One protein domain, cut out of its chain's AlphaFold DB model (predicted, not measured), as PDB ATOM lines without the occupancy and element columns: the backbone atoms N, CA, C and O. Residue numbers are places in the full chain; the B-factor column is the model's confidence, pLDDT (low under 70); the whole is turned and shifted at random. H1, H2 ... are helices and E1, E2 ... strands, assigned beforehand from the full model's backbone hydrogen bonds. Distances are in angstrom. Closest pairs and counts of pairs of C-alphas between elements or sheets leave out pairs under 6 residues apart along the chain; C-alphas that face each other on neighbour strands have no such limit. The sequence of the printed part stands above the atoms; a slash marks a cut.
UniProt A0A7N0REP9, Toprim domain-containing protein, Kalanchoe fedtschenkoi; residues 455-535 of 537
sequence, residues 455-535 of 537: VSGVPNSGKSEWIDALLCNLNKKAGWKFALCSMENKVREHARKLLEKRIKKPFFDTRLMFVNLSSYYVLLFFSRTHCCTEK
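What this domain is: This is residues 455 to 535 of the 537 residues of the protein "Toprim domain-containing protein" of Kalanchoe fedtschenkoi (UniProt A0A7N0REP9). Three helices set at steep angles make the body: H2 is in the middle, H1 packs on it with one part, and H3 is near it, with the end of the printed part folding back from H3 to pair briefly with the short strand E1. Residues 457 to 462 and 509 to 514 stick out as free loops. The printed part has 81 residues, with three named helices and one named strand in the order H1, E1, H2, H3; the class is mostly helix. It is compact, with a radius of gyration of the C-alphas of 13.5 A, and spans 38 by 31 by 24 A.

Where its parts are: H1 holds residues 463 to 478 and is 22.2 A long, beginning at C-alpha 463 (185.802, 161.028, 175.184). E1 holds residues 481 to 484, 9.8 A. H2 holds residues 491 to 503, 18.3 A. H3 holds residues 517 to 529, 19.1 A, ending at C-alpha 529 (164.864, 143.908, 179.246).

How they stand to each other: H1 touches H2 with residues 468 to 472 alone; the closest C-alphas, of Cys 472 and Arg 502, are 6.1 A apart. They run the same way at a steep tilt of 57 degrees. H2 and H3 are close but not clearly touching, with closest C-alphas, of Leu 499 and Leu 523, 7.6 A apart. They run opposite ways at a steep tilt of 66 degrees. H1 and H3 are apart. E1 pairs with no named strand, but its residues 483 to 484 pair parallel with residues 533 to 534. Every O i to N i+4 pair is within hydrogen-bond range in H1 and H2, and 7 of 9 in H3.

The domain as a whole: The C-alphas farthest apart, of Val 458 and Ser 518, are 38.7 A apart. The printed part has no cut. The link H2 to H3, residues 504 to 516, is long. The model's pLDDT is under 70 in residues 509 to 535.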
ATOM      1  N   VAL A 455     183.035 165.573 181.454       90.25
ATOM      2  CA  VAL A 455     184.165 164.943 180.753       90.25
ATOM      3  C   VAL A 455     184.606 165.841 179.605       90.25
ATOM      4  O   VAL A 455     183.835 166.116 178.688       90.25
ATOM      5  N   SER A 456     185.863 166.285 179.637       90.12
ATOM      6  CA  SER A 456     186.446 167.180 178.633       90.12
ATOM      7  C   SER A 456     187.815 166.681 178.166       90.12
ATOM      8  O   SER A 456     188.398 165.776 178.755       90.12
ATOM      9  N   GLY A 457     188.308 167.232 177.057       89.62
ATOM     10  CA  GLY A 457     189.534 166.792 176.394       89.62
ATOM     11  C   GLY A 457     189.568 167.174 174.916       89.62
ATOM     12  O   GLY A 457     188.563 167.607 174.343       89.62
ATOM     13  N   VAL A 458     190.722 166.984 174.281       91.25
ATOM     14  CA  VAL A 458     190.958 167.355 172.876       91.25
ATOM     15  C   VAL A 458     189.998 166.650 171.896       91.25
ATOM     16  O   VAL A 458     189.488 165.561 172.188       91.25
ATOM     17  N   PRO A 459     189.657 167.262 170.744       86.44
ATOM     18  CA  PRO A 459     188.842 166.611 169.720       86.44
ATOM     19  C   PRO A 459     189.419 165.250 169.312       86.44
ATOM     20  O   PRO A 459     190.632 165.075 169.268       86.44
ATOM     21  N   ASN A 460     188.541 164.285 169.035       83.31
ATOM     22  CA  ASN A 460     188.909 162.923 168.633       83.31
ATOM     23  C   ASN A 460     189.773 162.124 169.641       83.31
ATOM     24  O   ASN A 460     190.362 161.109 169.290       83.31
ATOM     25  N   SER A 461     189.819 162.533 170.913       89.44
ATOM     26  CA  SER A 461     190.593 161.851 171.964       89.44
ATOM     27  C   SER A 461     189.886 160.653 172.615       89.44
ATOM     28  O   SER A 461     190.323 160.177 173.657       89.44
ATOM     29  N   GLY A 462     188.745 160.217 172.072       88.75
ATOM     30  CA  GLY A 462     187.985 159.084 172.612       88.75
ATOM     31  C   GLY A 462     187.071 159.391 173.806       88.75
ATOM     32  O   GLY A 462     186.656 158.462 174.486       88.75
ATOM     33  N   LYS A 463     186.704 160.656 174.066       91.50
ATOM     34  CA  LYS A 463     185.802 161.028 175.184       91.50
ATOM     35  C   LYS A 463     184.485 160.253 175.175       91.50
ATOM     36  O   LYS A 463     184.124 159.645 176.176       91.50
ATOM     37  N   SER A 464     183.787 160.257 174.042       88.44
ATOM     38  CA  SER A 464     182.502 159.566 173.898       88.44
ATOM     39  C   SER A 464     182.670 158.056 174.088       88.44
ATOM     40  O   SER A 464     181.890 157.430 174.791       88.44
ATOM     41  N   GLU A 465     183.759 157.487 173.564       90.31
ATOM     42  CA  GLU A 465     184.081 156.067 173.742       90.31
ATOM     43  C   GLU A 465     184.364 155.713 175.211       90.31
ATOM     44  O   GLU A 465     183.935 154.661 175.690       90.31
ATOM     45  N   TRP A 466     185.035 156.600 175.947       91.75
ATOM     46  CA  TRP A 466     185.286 156.433 177.376       91.75
ATOM     47  C   TRP A 466     183.990 156.492 178.195       91.75
ATOM     48  O   TRP A 466     183.767 155.634 179.051       91.75
ATOM     49  N   ILE A 467     183.106 157.451 177.898       91.81
ATOM     50  CA  ILE A 467     181.818 157.597 178.591       91.81
ATOM     51  C   ILE A 467     180.947 156.364 178.359       91.81
ATOM     52  O   ILE A 467     180.462 155.771 179.318       91.81
ATOM     53  N   ASP A 468     180.816 155.906 177.117       91.88
ATOM     54  CA  ASP A 468     180.064 154.692 176.792       91.88
ATOM     55  C   ASP A 468     180.581 153.457 177.552       91.88
ATOM     56  O   ASP A 468     179.803 152.601 177.987       91.88
ATOM     57  N   ALA A 469     181.904 153.341 177.708       92.12
ATOM     58  CA  ALA A 469     182.523 152.246 178.447       92.12
ATOM     59  C   ALA A 469     182.231 152.351 179.952       92.12
ATOM     60  O   ALA A 469     181.879 151.347 180.577       92.12
ATOM     61  N   LEU A 470     182.293 153.562 180.511       92.62
ATOM     62  CA  LEU A 470     181.924 153.834 181.899       92.62
ATOM     63  C   LEU A 470     180.462 153.447 182.160       92.62
ATOM     64  O   LEU A 470     180.175 152.719 183.108       92.62
ATOM     65  N   LEU A 471     179.546 153.865 181.286       92.06
ATOM     66  CA  LEU A 471     178.125 153.521 181.367       92.06
ATOM     67  C   LEU A 471     177.903 152.006 181.382       92.06
ATOM     68  O   LEU A 471     177.157 151.481 182.214       92.06
ATOM     69  N   CYS A 472     178.589 151.284 180.493       90.56
ATOM     70  CA  CYS A 472     178.521 149.828 180.435       90.56
ATOM     71  C   CYS A 472     179.041 149.169 181.723       90.56
ATOM     72  O   CYS A 472     178.444 148.190 182.190       90.56
ATOM     73  N   ASN A 473     180.119 149.701 182.310       91.38
ATOM     74  CA  ASN A 473     180.687 149.220 183.571       91.38
ATOM     75  C   ASN A 473     179.721 149.434 184.744       91.38
ATOM     76  O   ASN A 473     179.461 148.495 185.497       91.38
ATOM     77  N   LEU A 474     179.137 150.629 184.860       90.38
ATOM     78  CA  LEU A 474     178.169 150.972 185.908       90.38
ATOM     79  C   LEU A 474     176.894 150.130 185.801       90.38
ATOM     80  O   LEU A 474     176.426 149.572 186.796       90.38
ATOM     81  N   ASN A 475     176.368 149.957 184.585       90.25
ATOM     82  CA  ASN A 475     175.235 149.067 184.346       90.25
ATOM     83  C   ASN A 475     175.563 147.622 184.746       90.25
ATOM     84  O   ASN A 475     174.745 146.952 185.369       90.25
ATOM     85  N   LYS A 476     176.757 147.126 184.406       86.62
ATOM     86  CA  LYS A 476     177.161 145.757 184.750       86.62
ATOM     87  C   LYS A 476     177.325 145.559 186.256       86.62
ATOM     88  O   LYS A 476     176.925 144.518 186.764       86.62
ATOM     89  N   LYS A 477     177.953 146.516 186.941       85.25
ATOM     90  CA  LYS A 477     178.323 146.390 188.353       85.25
ATOM     91  C   LYS A 477     177.144 146.632 189.293       85.25
ATOM     92  O   LYS A 477     177.020 145.923 190.282       85.25
ATOM     93  N   ALA A 478     176.302 147.617 188.984       84.50
ATOM     94  CA  ALA A 478     175.254 148.095 189.886       84.50
ATOM     95  C   ALA A 478     173.861 148.169 189.240       84.50
ATOM     96  O   ALA A 478     172.925 148.683 189.845       84.50
ATOM     97  N   GLY A 479     173.699 147.698 187.997       87.12
ATOM     98  CA  GLY A 479     172.397 147.679 187.326       87.12
ATOM     99  C   GLY A 479     171.860 149.060 186.939       87.12
ATOM    100  O   GLY A 479     170.667 149.180 186.656       87.12
ATOM    101  N   TRP A 480     172.706 150.097 186.923       87.19
ATOM    102  CA  TRP A 480     172.291 151.462 186.591       87.19
ATOM    103  C   TRP A 480     171.648 151.546 185.207       87.19
ATOM    104  O   TRP A 480     172.091 150.906 184.248       87.19
ATOM    105  N   LYS A 481     170.593 152.355 185.123       85.56
ATOM    106  CA  LYS A 481     169.851 152.635 183.895       85.56
ATOM    107  C   LYS A 481     170.151 154.064 183.467       85.56
ATOM    108  O   LYS A 481     170.180 154.963 184.304       85.56
ATOM    109  N   PHE A 482     170.352 154.262 182.171       84.94
ATOM    110  CA  PHE A 482     170.801 155.539 181.630       84.94
ATOM    111  C   PHE A 482     169.830 156.061 180.580       84.94
ATOM    112  O   PHE A 482     169.364 155.318 179.718       84.94
ATOM    113  N   ALA A 483     169.554 157.360 180.640       85.62
ATOM    114  CA  ALA A 483     168.946 158.089 179.539       85.62
ATOM    115  C   ALA A 483     170.063 158.779 178.756       85.62
ATOM    116  O   ALA A 483     170.849 159.533 179.332       85.62
ATOM    117  N   LEU A 484     170.135 158.511 177.454       84.44
ATOM    118  CA  LEU A 484     171.187 159.034 176.588       84.44
ATOM    119  C   LEU A 484     170.651 160.181 175.736       84.44
ATOM    120  O   LEU A 484     169.562 160.103 175.167       84.44
ATOM    121  N   CYS A 485     171.433 161.254 175.653       84.31
ATOM    122  CA  CYS A 485     171.199 162.367 174.744       84.31
ATOM    123  C   CYS A 485     172.503 162.638 173.992       84.31
ATOM    124  O   CYS A 485     173.385 163.340 174.483       84.31
ATOM    125  N   SER A 486     172.645 161.997 172.832       83.19
ATOM    126  CA  SER A 486     173.795 162.149 171.943       83.19
ATOM    127  C   SER A 486     173.415 163.051 170.771       83.19
ATOM    128  O   SER A 486     172.568 162.683 169.961       83.19
ATOM    129  N   MET A 487     174.068 164.208 170.661       83.81
ATOM    130  CA  MET A 487     173.859 165.143 169.543       83.81
ATOM    131  C   MET A 487     174.678 164.783 168.293       83.81
ATOM    132  O   MET A 487     174.415 165.306 167.215       83.81
ATOM    133  N   GLU A 488     175.672 163.898 168.423       79.81
ATOM    134  CA  GLU A 488     176.582 163.534 167.328       79.81
ATOM    135  C   GLU A 488     176.268 162.164 166.717       79.81
ATOM    136  O   GLU A 488     176.256 162.003 165.496       79.81
ATOM    137  N   ASN A 489     176.016 161.152 167.553       79.94
ATOM    138  CA  ASN A 489     175.718 159.803 167.078       79.94
ATOM    139  C   ASN A 489     174.217 159.621 166.859       79.94
ATOM    140  O   ASN A 489     173.412 159.910 167.743       79.94
ATOM    141  N   LYS A 490     173.851 159.042 165.711       84.69
ATOM    142  CA  LYS A 490     172.500 158.515 165.480       84.69
ATOM    143  C   LYS A 490     172.248 157.328 166.413       84.69
ATOM    144  O   LYS A 490     173.137 156.494 166.585       84.69
ATOM    145  N   VAL A 491     171.009 157.183 166.887       79.56
ATOM    146  CA  VAL A 491     170.573 156.132 167.834       79.56
ATOM    147  C   VAL A 491     171.076 154.737 167.459       79.56
ATOM    148  O   VAL A 491     171.623 154.014 168.284       79.56
ATOM    149  N   ARG A 492     170.944 154.349 166.183       82.25
ATOM    150  CA  ARG A 492     171.379 153.026 165.707       82.25
ATOM    151  C   ARG A 492     172.886 152.811 165.868       82.25
ATOM    152  O   ARG A 492     173.306 151.745 166.309       82.25
ATOM    153  N   GLU A 493     173.686 153.812 165.510       82.81
ATOM    154  CA  GLU A 493     175.146 153.729 165.599       82.81
ATOM    155  C   GLU A 493     175.615 153.765 167.049       82.81
ATOM    156  O   GLU A 493     176.519 153.024 167.429       82.81
ATOM    157  N   HIS A 494     174.957 154.573 167.879       85.12
ATOM    158  CA  HIS A 494     175.246 154.638 169.303       85.12
ATOM    159  C   HIS A 494     174.922 153.309 170.002       85.12
ATOM    160  O   HIS A 494     175.759 152.761 170.718       85.12
ATOM    161  N   ALA A 495     173.764 152.714 169.700       83.75
ATOM    162  CA  ALA A 495     173.392 151.394 170.198       83.75
ATOM    163  C   ALA A 495     174.412 150.319 169.791       83.75
ATOM    164  O   ALA A 495     174.838 149.528 170.634       83.75
ATOM    165  N   ARG A 496     174.859 150.316 168.527       86.62
ATOM    166  CA  ARG A 496     175.902 149.398 168.040       86.62
ATOM    167  C   ARG A 496     177.190 149.522 168.864       86.62
ATOM    168  O   ARG A 496     177.702 148.508 169.333       86.62
ATOM    169  N   LYS A 497     177.669 150.747 169.103       86.38
ATOM    170  CA  LYS A 497     178.871 151.020 169.913       86.38
ATOM    171  C   LYS A 497     178.746 150.537 171.361       86.38
ATOM    172  O   LYS A 497     179.711 150.020 171.923       86.38
ATOM    173  N   LEU A 498     177.577 150.698 171.981       86.94
ATOM    174  CA  LEU A 498     177.325 150.211 173.343       86.94
ATOM    175  C   LEU A 498     177.319 148.676 173.400       86.94
ATOM    176  O   LEU A 498     177.854 148.082 174.338       86.94
ATOM    177  N   LEU A 499     176.768 148.025 172.373       85.88
ATOM    178  CA  LEU A 499     176.752 146.567 172.254       85.88
ATOM    179  C   LEU A 499     178.167 145.985 172.130       85.88
ATOM    180  O   LEU A 499     178.485 145.023 172.830       85.88
ATOM    181  N   GLU A 500     179.036 146.598 171.318       85.69
ATOM    182  CA  GLU A 500     180.454 146.214 171.204       85.69
ATOM    183  C   GLU A 500     181.156 146.236 172.566       85.69
ATOM    184  O   GLU A 500     181.813 145.269 172.957       85.69
ATOM    185  N   LYS A 501     180.960 147.315 173.334       87.94
ATOM    186  CA  LYS A 501     181.560 147.493 174.666       87.94
ATOM    187  C   LYS A 501     181.020 146.494 175.685       87.94
ATOM    188  O   LYS A 501     181.785 145.951 176.483       87.94
ATOM    189  N   ARG A 502     179.716 146.201 175.642       81.81
ATOM    190  CA  ARG A 502     179.087 145.215 176.532       81.81
ATOM    191  C   ARG A 502     179.588 143.796 176.263       81.81
ATOM    192  O   ARG A 502     179.837 143.056 177.215       81.81
ATOM    193  N   ILE A 503     179.728 143.427 174.989       85.69
ATOM    194  CA  ILE A 503     180.156 142.090 174.540       85.69
ATOM    195  C   ILE A 503     181.688 141.952 174.556       85.69
ATOM    196  O   ILE A 503     182.203 140.835 174.606       85.69
ATOM    197  N   LYS A 504     182.414 143.077 174.579       84.88
ATOM    198  CA  LYS A 504     183.879 143.167 174.476       84.88
ATOM    199  C   LYS A 504     184.421 142.579 173.169       84.88
ATOM    200  O   LYS A 504     185.484 141.964 173.158       84.88
ATOM    201  N   LYS A 505     183.674 142.747 172.076       82.69
ATOM    202  CA  LYS A 505     184.061 142.315 170.726       82.69
ATOM    203  C   LYS A 505     183.684 143.395 169.712       82.69
ATOM    204  O   LYS A 505     182.617 143.993 169.872       82.69
ATOM    205  N   PRO A 506     184.517 143.643 168.686       79.38
ATOM    206  CA  PRO A 506     184.150 144.552 167.611       79.38
ATOM    207  C   PRO A 506     182.969 143.977 166.819       79.38
ATOM    208  O   PRO A 506     182.829 142.762 166.676       79.38
ATOM    209  N   PHE A 507     182.105 144.851 166.310       71.44
ATOM    210  CA  PHE A 507     180.956 144.468 165.489       71.44
ATOM    211  C   PHE A 507     181.395 144.079 164.074       71.44
ATOM    212  O   PHE A 507     180.764 143.238 163.435       71.44
ATOM    213  N   PHE A 508     182.495 144.674 163.606       74.19
ATOM    214  CA  PHE A 508     183.154 144.353 162.347       74.19
ATOM    215  C   PHE A 508     184.560 143.832 162.643       74.19
ATOM    216  O   PHE A 508     185.381 144.564 163.195       74.19
ATOM    217  N   ASP A 509     184.838 142.581 162.282       59.78
ATOM    218  CA  ASP A 509     186.208 142.081 162.219       59.78
ATOM    219  C   ASP A 509     186.766 142.366 160.819       59.78
ATOM    220  O   ASP A 509     186.042 142.296 159.822       59.78
ATOM    221  N   THR A 510     188.044 142.725 160.720       53.12
ATOM    222  CA  THR A 510     188.633 143.193 159.449       53.12
ATOM    223  C   THR A 510     188.742 142.102 158.382       53.12
ATOM    224  O   THR A 510     189.069 142.418 157.238       53.12
ATOM    225  N   ARG A 511     188.407 140.841 158.689       47.16
ATOM    226  CA  ARG A 511     188.147 139.776 157.708       47.16
ATOM    227  C   ARG A 511     187.077 138.832 158.265       47.16
ATOM    228  O   ARG A 511     187.259 138.288 159.342       47.16
ATOM    229  N   LEU A 512     186.021 138.606 157.477       39.22
ATOM    230  CA  LEU A 512     184.858 137.728 157.712       39.22
ATOM    231  C   LEU A 512     183.762 138.291 158.640       39.22
ATOM    232  O   LEU A 512     183.879 138.361 159.859       39.22
ATOM    233  N   MET A 513     182.632 138.634 158.010       46.47
ATOM    234  CA  MET A 513     181.341 138.828 158.669       46.47
ATOM    235  C   MET A 513     180.951 137.541 159.400       46.47
ATOM    236  O   MET A 513     180.941 136.493 158.771       46.47
ATOM    237  N   PHE A 514     180.645 137.629 160.695       44.91
ATOM    238  CA  PHE A 514     179.447 137.092 161.361       44.91
ATOM    239  C   PHE A 514     179.658 137.160 162.881       44.91
ATOM    240  O   PHE A 514     180.430 136.400 163.465       44.91
ATOM    241  N   VAL A 515     178.901 138.029 163.555       44.91
ATOM    242  CA  VAL A 515     178.584 137.816 164.971       44.91
ATOM    243  C   VAL A 515     177.752 136.532 165.018       44.91
ATOM    244  O   VAL A 515     176.654 136.493 164.469       44.91
ATOM    245  N   ASN A 516     178.302 135.462 165.598       44.66
ATOM    246  CA  ASN A 516     177.669 134.143 165.683       44.66
ATOM    247  C   ASN A 516     176.200 134.271 166.162       44.66
ATOM    248  O   ASN A 516     175.944 134.997 167.126       44.66
ATOM    249  N   LEU A 517     175.241 133.599 165.500       43.00
ATOM    250  CA  LEU A 517     173.784 133.754 165.713       43.00
ATOM    251  C   LEU A 517     173.373 133.670 167.197       43.00
ATOM    252  O   LEU A 517     172.469 134.381 167.632       43.00
ATOM    253  N   SER A 518     174.077 132.863 167.994       44.84
ATOM    254  CA  SER A 518     173.884 132.759 169.448       44.84
ATOM    255  C   SER A 518     174.119 134.090 170.186       44.84
ATOM    256  O   SER A 518     173.341 134.467 171.060       44.84
ATOM    257  N   SER A 519     175.138 134.860 169.792       43.97
ATOM    258  CA  SER A 519     175.408 136.194 170.345       43.97
ATOM    259  C   SER A 519     174.362 137.222 169.894       43.97
ATOM    260  O   SER A 519     174.007 138.106 170.669       43.97
ATOM    261  N   TYR A 520     173.804 137.069 168.685       44.53
ATOM    262  CA  TYR A 520     172.756 137.940 168.131       44.53
ATOM    263  C   TYR A 520     171.398 137.804 168.856       44.53
ATOM    264  O   TYR A 520     170.685 138.791 169.040       44.53
ATOM    265  N   TYR A 521     171.051 136.602 169.330       42.09
ATOM    266  CA  TYR A 521     169.841 136.383 170.138       42.09
ATOM    267  C   TYR A 521     169.973 136.927 171.571       42.09
ATOM    268  O   TYR A 521     169.014 137.492 172.097       42.09
ATOM    269  N   VAL A 522     171.168 136.862 172.175       45.28
ATOM    270  CA  VAL A 522     171.472 137.550 173.448       45.28
ATOM    271  C   VAL A 522     171.356 139.076 173.285       45.28
ATOM    272  O   VAL A 522     170.807 139.755 174.151       45.28
ATOM    273  N   LEU A 523     171.790 139.601 172.136       43.00
ATOM    274  CA  LEU A 523     171.657 141.001 171.705       43.00
ATOM    275  C   LEU A 523     170.190 141.489 171.663       43.00
ATOM    276  O   LEU A 523     169.888 142.586 172.135       43.00
ATOM    277  N   LEU A 524     169.270 140.671 171.136       39.31
ATOM    278  CA  LEU A 524     167.830 140.967 171.042       39.31
ATOM    279  C   LEU A 524     167.088 140.832 172.381       39.31
ATOM    280  O   LEU A 524     166.164 141.601 172.653       39.31
ATOM    281  N   PHE A 525     167.486 139.881 173.230       35.53
ATOM    282  CA  PHE A 525     166.881 139.693 174.553       35.53
ATOM    283  C   PHE A 525     167.235 140.846 175.512       35.53
ATOM    284  O   PHE A 525     166.420 141.248 176.344       35.53
ATOM    285  N   PHE A 526     168.428 141.431 175.355       41.41
ATOM    286  CA  PHE A 526     168.928 142.507 176.213       41.41
ATOM    287  C   PHE A 526     168.322 143.882 175.883       41.41
ATOM    288  O   PHE A 526     167.979 144.627 176.803       41.41
ATOM    289  N   SER A 527     168.099 144.204 174.597       45.72
ATOM    290  CA  SER A 527     167.457 145.480 174.216       45.72
ATOM    291  C   SER A 527     166.007 145.592 174.707       45.72
ATOM    292  O   SER A 527     165.502 146.697 174.890       45.72
ATOM    293  N   ARG A 528     165.352 144.451 174.976       42.28
ATOM    294  CA  ARG A 528     163.979 144.377 175.500       42.28
ATOM    295  C   ARG A 528     163.871 144.418 177.030       42.28
ATOM    296  O   ARG A 528     162.785 144.694 177.524       42.28
ATOM    297  N   THR A 529     164.942 144.145 177.784       41.34
ATOM    298  CA  THR A 529     164.864 143.908 179.246       41.34
ATOM    299  C   THR A 529     165.611 144.935 180.109       41.34
ATOM    300  O   THR A 529     165.194 145.189 181.239       41.34
ATOM    301  N   HIS A 530     166.649 145.604 179.593       45.34
ATOM    302  CA  HIS A 530     167.445 146.581 180.350       45.34
ATOM    303  C   HIS A 530     167.533 147.916 179.600       45.34
ATOM    304  O   HIS A 530     168.473 148.195 178.864       45.34
ATOM    305  N   CYS A 531     166.480 148.718 179.761       40.62
ATOM    306  CA  CYS A 531     166.184 149.904 178.961       40.62
ATOM    307  C   CYS A 531     167.180 151.062 179.196       40.62
ATOM    308  O   CYS A 531     167.201 151.646 180.281       40.62
ATOM    309  N   CYS A 532     167.948 151.414 178.159       44.41
ATOM    310  CA  CYS A 532     168.401 152.785 177.925       44.41
ATOM    311  C   CYS A 532     167.421 153.433 176.944       44.41
ATOM    312  O   CYS A 532     167.208 152.906 175.851       44.41
ATOM    313  N   THR A 533     166.825 154.562 177.314       45.25
ATOM    314  CA  THR A 533     165.945 155.333 176.428       45.25
ATOM    315  C   THR A 533     166.738 156.495 175.838       45.25
ATOM    316  O   THR A 533     167.270 157.324 176.577       45.25
ATOM    317  N   GLU A 534     166.828 156.557 174.510       40.66
ATOM    318  CA  GLU A 534     167.499 157.640 173.786       40.66
ATOM    319  C   GLU A 534     166.444 158.535 173.132       40.66
ATOM    320  O   GLU A 534     165.549 158.049 172.436       40.66
ATOM    321  N   LYS A 535     166.503 159.843 173.401       31.70
ATOM    322  CA  LYS A 535     165.552 160.821 172.857       31.70
ATOM    323  C   LYS A 535     166.238 161.610 171.746       31.70
ATOM    324  O   LYS A 535     167.226 162.290 172.003       31.70
TER     325      LYS A 535